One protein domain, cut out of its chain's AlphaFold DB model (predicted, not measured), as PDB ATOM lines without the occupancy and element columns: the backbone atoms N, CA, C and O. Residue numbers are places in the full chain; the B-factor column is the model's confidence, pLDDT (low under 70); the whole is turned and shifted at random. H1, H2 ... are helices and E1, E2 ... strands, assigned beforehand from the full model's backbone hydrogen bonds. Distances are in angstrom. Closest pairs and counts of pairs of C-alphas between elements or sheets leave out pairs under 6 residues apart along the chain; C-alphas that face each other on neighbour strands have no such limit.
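This is residues 68 to 115 of the 120 residues of an uncharacterized protein of Haloferax elongans ATCC BAA-1513 (UniProt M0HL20). A long ribbon of two antiparallel strands, E1 and E2, makes one part of the model, and a short helix, H1, lies beyond one end of it, in the loop that joins the strands. The chain runs out from E1 to a turn near Pro 84, folds back through H1 and returns along E1 as E2. The printed part has 48 residues with one named helix and two named strands, in the order E1, H1, E2, and its class is mixed, helices and strands. The whole is extended, with a radius of gyration of the C-alphas of 16.3 A, and it is a rod that spans 53 by 21 by 13 A.

Strand E2, residues 102 to 114, is 29.3 A long from first to last C-alpha and ends with C-alpha 114 at (-6.136, 21.114, 38.608). Strand E1, residues 68 to 76, is 24.8 A long and begins with C-alpha 68 at (-1.616, 25.730, 38.206). Helix H1, residues 86 to 95, measures 14.2 A, and its C-alpha 86 is at (6.127, 63.353, 56.279).

E1 and E2 are antiparallel neighbours, with 165 degrees between their directions. The C-alphas of Thr 73 and Thr 106 face each other at 4.3 A. N 70 and O 110 are 2.9 A apart, within hydrogen-bond range, and so are N 102 and O 76, also at 2.9 A. E2 bends by 80 degrees at residue 105. A short link of 9 residues joins E1 to H1, and a short link of 6 residues joins H1 to E2. In H1 every O i to N i+4 pair is within hydrogen-bond range.

The two C-alphas farthest apart, those of Pro 84 and Pro 115, are 54.1 A from each other, while the first and last printed C-alphas, of Glu 68 and Pro 115, are 9.8 A apart. The printed part has no cut and no long link. The mean pLDDT of the printed part is 85.1, and residue 100 is the one printed residue under 70.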
ATOM      1  N   GLU A  68      -1.608  24.339  37.779       80.50
ATOM      2  CA  GLU A  68      -1.616  25.730  38.206       80.50
ATOM      3  C   GLU A  68      -0.324  26.007  38.973       80.50
ATOM      4  O   GLU A  68       0.032  25.264  39.896       80.50
ATOM      5  N   PHE A  69       0.362  27.075  38.576       85.69
ATOM      6  CA  PHE A  69       1.566  27.572  39.226       85.69
ATOM      7  C   PHE A  69       1.242  28.907  39.889       85.69
ATOM      8  O   PHE A  69       0.774  29.831  39.228       85.69
ATOM      9  N   THR A  70       1.508  29.017  41.188       79.75
ATOM     10  CA  THR A  70       1.439  30.287  41.918       79.75
ATOM     11  C   THR A  70       2.842  30.683  42.344       79.75
ATOM     12  O   THR A  70       3.509  29.950  43.076       79.75
ATOM     13  N   PHE A  71       3.294  31.851  41.891       82.06
ATOM     14  CA  PHE A  71       4.596  32.405  42.247       82.06
ATOM     15  C   PHE A  71       4.425  33.452  43.345       82.06
ATOM     16  O   PHE A  71       3.688  34.420  43.175       82.06
ATOM     17  N   TYR A  72       5.137  33.277  44.456       80.00
ATOM     18  CA  TYR A  72       5.227  34.280  45.511       80.00
ATOM     19  C   TYR A  72       6.508  35.060  45.297       80.00
ATOM     20  O   TYR A  72       7.602  34.489  45.248       80.00
ATOM     21  N   THR A  73       6.363  36.365  45.127       83.44
ATOM     22  CA  THR A  73       7.454  37.216  44.673       83.44
ATOM     23  C   THR A  73       7.649  38.406  45.587       83.44
ATOM     24  O   THR A  73       6.685  39.054  45.995       83.44
ATOM     25  N   GLU A  74       8.907  38.742  45.844       84.00
ATOM     26  CA  GLU A  74       9.273  40.037  46.393       84.00
ATOM     27  C   GLU A  74       9.200  41.094  45.296       84.00
ATOM     28  O   GLU A  74       9.742  40.936  44.197       84.00
ATOM     29  N   HIS A  75       8.509  42.179  45.617       84.62
ATOM     30  CA  HIS A  75       8.226  43.273  44.710       84.62
ATOM     31  C   HIS A  75       8.677  44.588  45.342       84.62
ATOM     32  O   HIS A  75       8.427  44.840  46.525       84.62
ATOM     33  N   ARG A  76       9.320  45.436  44.536       84.25
ATOM     34  CA  ARG A  76       9.723  46.784  44.928       84.25
ATOM     35  C   ARG A  76       8.984  47.822  44.094       84.25
ATOM     36  O   ARG A  76       9.100  47.853  42.874       84.25
ATOM     37  N   GLU A  77       8.327  48.744  44.782       86.69
ATOM     38  CA  GLU A  77       7.717  49.934  44.194       86.69
ATOM     39  C   GLU A  77       8.431  51.181  44.712       86.69
ATOM     40  O   GLU A  77       8.850  51.230  45.870       86.69
ATOM     41  N   THR A  78       8.588  52.187  43.854       88.88
ATOM     42  CA  THR A  78       9.107  53.499  44.251       88.88
ATOM     43  C   THR A  78       8.055  54.544  43.923       88.88
ATOM     44  O   THR A  78       7.793  54.805  42.753       88.88
ATOM     45  N   VAL A  79       7.468  55.139  44.960       88.25
ATOM     46  CA  VAL A  79       6.477  56.211  44.839       88.25
ATOM     47  C   VAL A  79       7.126  57.518  45.278       88.25
ATOM     48  O   VAL A  79       7.753  57.581  46.336       88.25
ATOM     49  N   VAL A  80       6.999  58.555  44.453       92.12
ATOM     50  CA  VAL A  80       7.510  59.898  44.747       92.12
ATOM     51  C   VAL A  80       6.317  60.835  44.854       92.12
ATOM     52  O   VAL A  80       5.582  61.006  43.887       92.12
ATOM     53  N   VAL A  81       6.141  61.444  46.025       91.19
ATOM     54  CA  VAL A  81       5.079  62.422  46.291       91.19
ATOM     55  C   VAL A  81       5.678  63.716  46.826       91.19
ATOM     56  O   VAL A  81       6.649  63.702  47.583       91.19
ATOM     57  N   GLU A  82       5.083  64.840  46.442       93.44
ATOM     58  CA  GLU A  82       5.352  66.140  47.046       93.44
ATOM     59  C   GLU A  82       4.296  66.402  48.125       93.44
ATOM     60  O   GLU A  82       3.098  66.264  47.875       93.44
ATOM     61  N   ALA A  83       4.726  66.736  49.341       94.69
ATOM     62  CA  ALA A  83       3.838  66.830  50.495       94.69
ATOM     63  C   ALA A  83       4.318  67.887  51.503       94.69
ATOM     64  O   ALA A  83       5.524  68.099  51.647       94.69
ATOM     65  N   PRO A  84       3.397  68.530  52.250       88.31
ATOM     66  CA  PRO A  84       3.740  69.562  53.227       88.31
ATOM     67  C   PRO A  84       4.419  69.012  54.494       88.31
ATOM     68  O   PRO A  84       5.035  69.780  55.232       88.31
ATOM     69  N   ASN A  85       4.297  67.710  54.778       93.38
ATOM     70  CA  ASN A  85       4.978  67.017  55.874       93.38
ATOM     71  C   ASN A  85       5.064  65.496  55.614       93.38
ATOM     72  O   ASN A  85       4.427  64.976  54.699       93.38
ATOM     73  N   GLU A  86       5.857  64.793  56.429       93.44
ATOM     74  CA  GLU A  86       6.127  63.353  56.279       93.44
ATOM     75  C   GLU A  86       4.898  62.466  56.538       93.44
ATOM     76  O   GLU A  86       4.734  61.441  55.882       93.44
ATOM     77  N   GLU A  87       4.030  62.845  57.476       93.44
ATOM     78  CA  GLU A  87       2.827  62.074  57.816       93.44
ATOM     79  C   GLU A  87       1.866  62.022  56.623       93.44
ATOM     80  O   GLU A  87       1.515  60.940  56.155       93.44
ATOM     81  N   TYR A  88       1.578  63.182  56.031       92.50
ATOM     82  CA  TYR A  88       0.777  63.284  54.815       92.50
ATOM     83  C   TYR A  88       1.447  62.591  53.616       92.50
ATOM     84  O   TYR A  88       0.769  61.965  52.798       92.50
ATOM     85  N   ALA A  89       2.782  62.667  53.509       93.75
ATOM     86  CA  ALA A  89       3.533  61.995  52.447       93.75
ATOM     87  C   ALA A  89       3.364  60.471  52.497       93.75
ATOM     88  O   ALA A  89       3.213  59.848  51.452       93.75
ATOM     89  N   LYS A  90       3.364  59.867  53.693       92.50
ATOM     90  CA  LYS A  90       3.185  58.416  53.867       92.50
ATOM     91  C   LYS A  90       1.797  57.960  53.438       92.50
ATOM     92  O   LYS A  90       1.690  57.001  52.681       92.50
ATOM     93  N   GLU A  91       0.757  58.662  53.880       91.38
ATOM     94  CA  GLU A  91      -0.629  58.355  53.507       91.38
ATOM     95  C   GLU A  91      -0.859  58.509  51.997       91.38
ATOM     96  O   GLU A  91      -1.480  57.655  51.358       91.38
ATOM     97  N   SER A  92      -0.298  59.569  51.408       92.06
ATOM     98  CA  SER A  92      -0.375  59.815  49.964       92.06
ATOM     99  C   SER A  92       0.394  58.755  49.175       92.06
ATOM    100  O   SER A  92      -0.119  58.224  48.199       92.06
ATOM    101  N   ALA A  93       1.605  58.398  49.616       91.62
ATOM    102  CA  ALA A  93       2.416  57.387  48.950       91.62
ATOM    103  C   ALA A  93       1.773  55.993  48.992       91.62
ATOM    104  O   ALA A  93       1.911  55.259  48.020       91.62
ATOM    105  N   ASP A  94       1.072  55.628  50.073       88.62
ATOM    106  CA  ASP A  94       0.335  54.358  50.148       88.62
ATOM    107  C   ASP A  94      -0.918  54.362  49.254       88.62
ATOM    108  O   ASP A  94      -1.212  53.365  48.597       88.62
ATOM    109  N   SER A  95      -1.605  55.505  49.157       87.69
ATOM    110  CA  SER A  95      -2.781  55.674  48.288       87.69
ATOM    111  C   SER A  95      -2.440  55.638  46.795       87.69
ATOM    112  O   SER A  95      -3.239  55.170  45.989       87.69
ATOM    113  N   GLU A  96      -1.249  56.110  46.424       83.81
ATOM    114  CA  GLU A  96      -0.752  56.135  45.040       83.81
ATOM    115  C   GLU A  96      -0.094  54.810  44.610       83.81
ATOM    116  O   GLU A  96       0.459  54.708  43.511       83.81
ATOM    117  N   ARG A  97      -0.135  53.768  45.452       84.38
ATOM    118  CA  ARG A  97       0.423  52.462  45.095       84.38
ATOM    119  C   ARG A  97      -0.360  51.821  43.963       84.38
ATOM    120  O   ARG A  97      -1.573  51.641  44.008       84.38
ATOM    121  N   THR A  98       0.382  51.375  42.965       78.62
ATOM    122  CA  THR A  98      -0.134  50.642  41.810       78.62
ATOM    123  C   THR A  98      -0.052  49.131  42.002       78.62
ATOM    124  O   THR A  98      -0.696  48.389  41.258       78.62
ATOM    125  N   TYR A  99       0.759  48.670  42.968       75.19
ATOM    126  CA  TYR A  99       1.116  47.260  43.173       75.19
ATOM    127  C   TYR A  99       1.740  46.607  41.922       75.19
ATOM    128  O   TYR A  99       1.741  45.384  41.780       75.19
ATOM    129  N   ARG A 100       2.271  47.435  41.010       66.81
ATOM    130  CA  ARG A 100       2.902  47.054  39.743       66.81
ATOM    131  C   ARG A 100       4.282  47.697  39.643       66.81
ATOM    132  O   ARG A 100       4.467  48.709  38.978       66.81
ATOM    133  N   GLY A 101       5.254  47.112  40.314       74.06
ATOM    134  CA  GLY A 101       6.650  47.541  40.280       74.06
ATOM    135  C   GLY A 101       7.578  46.392  39.922       74.06
ATOM    136  O   GLY A 101       7.182  45.411  39.291       74.06
ATOM    137  N   GLU A 102       8.838  46.528  40.305       81.56
ATOM    138  CA  GLU A 102       9.889  45.626  39.862       81.56
ATOM    139  C   GLU A 102       9.818  44.298  40.616       81.56
ATOM    140  O   GLU A 102       9.814  44.260  41.852       81.56
ATOM    141  N   LEU A 103       9.783  43.202  39.854       81.50
ATOM    142  CA  LEU A 103      10.007  41.864  40.381       81.50
ATOM    143  C   LEU A 103      11.469  41.767  40.825       81.50
ATOM    144  O   LEU A 103      12.371  41.834  39.993       81.50
ATOM    145  N   ILE A 104      11.696  41.590  42.125       84.31
ATOM    146  CA  ILE A 104      13.047  41.455  42.677       84.31
ATOM    147  C   ILE A 104      13.472  39.992  42.663       84.31
ATOM    148  O   ILE A 104      14.544  39.655  42.163       84.31
ATOM    149  N   GLN A 105      12.624  39.117  43.202       79.56
ATOM    150  CA  GLN A 105      12.923  37.695  43.326       79.56
ATOM    151  C   GLN A 105      11.645  36.876  43.544       79.56
ATOM    152  O   GLN A 105      10.724  37.319  44.226       79.56
ATOM    153  N   THR A 106      11.614  35.644  43.032       81.19
ATOM    154  CA  THR A 106      10.633  34.627  43.442       81.19
ATOM    155  C   THR A 106      11.125  33.924  44.704       81.19
ATOM    156  O   THR A 106      12.193  33.310  44.699       81.19
ATOM    157  N   THR A 107      10.365  34.016  45.792       82.62
ATOM    158  CA  THR A 107      10.724  33.418  47.089       82.62
ATOM    159  C   THR A 107      10.177  32.007  47.247       82.62
ATOM    160  O   THR A 107      10.825  31.169  47.870       82.62
ATOM    161  N   HIS A 108       9.008  31.729  46.667       76.88
ATOM    162  CA  HIS A 108       8.343  30.431  46.753       76.88
ATOM    163  C   HIS A 108       7.493  30.163  45.507       76.88
ATOM    164  O   HIS A 108       7.034  31.089  44.833       76.88
ATOM    165  N   THR A 109       7.281  28.893  45.174       84.50
ATOM    166  CA  THR A 109       6.412  28.479  44.065       84.50
ATOM    167  C   THR A 109       5.567  27.301  44.510       84.50
ATOM    168  O   THR A 109       6.101  26.248  44.857       84.50
ATOM    169  N   ASP A 110       4.251  27.480  44.470       78.50
ATOM    170  CA  ASP A 110       3.294  26.397  44.656       78.50
ATOM    171  C   ASP A 110       2.878  25.846  43.295       78.50
ATOM    172  O   ASP A 110       2.621  26.599  42.353       78.50
ATOM    173  N   VAL A 111       2.786  24.519  43.204       83.31
ATOM    174  CA  VAL A 111       2.345  23.808  42.001       83.31
ATOM    175  C   VAL A 111       1.289  22.790  42.391       83.31
ATOM    176  O   VAL A 111       1.504  21.987  43.301       83.31
ATOM    177  N   ARG A 112       0.159  22.776  41.683       86.50
ATOM    178  CA  ARG A 112      -0.876  21.751  41.874       86.50
ATOM    179  C   ARG A 112      -1.497  21.313  40.555       86.50
ATOM    180  O   ARG A 112      -1.647  22.110  39.635       86.50
ATOM    181  N   ARG A 113      -1.896  20.039  40.483       84.44
ATOM    182  CA  ARG A 113      -2.730  19.513  39.392       84.44
ATOM    183  C   ARG A 113      -4.160  20.009  39.597       84.44
ATOM    184  O   ARG A 113      -4.717  19.804  40.675       84.44
ATOM    185  N   VAL A 114      -4.748  20.632  38.583       84.38
ATOM    186  CA  VAL A 114      -6.136  21.114  38.608       84.38
ATOM    187  C   VAL A 114      -6.996  20.329  37.610       84.38
ATOM    188  O   VAL A 114      -6.467  19.812  36.620       84.38
ATOM    189  N   PRO A 115      -8.307  20.167  37.860       74.94
ATOM    190  CA  PRO A 115      -9.216  19.614  36.863       74.94
ATOM    191  C   PRO A 115      -9.255  20.509  35.620       74.94
ATOM    192  O   PRO A 115      -9.233  21.732  35.734       74.94
TER     193      PRO A 115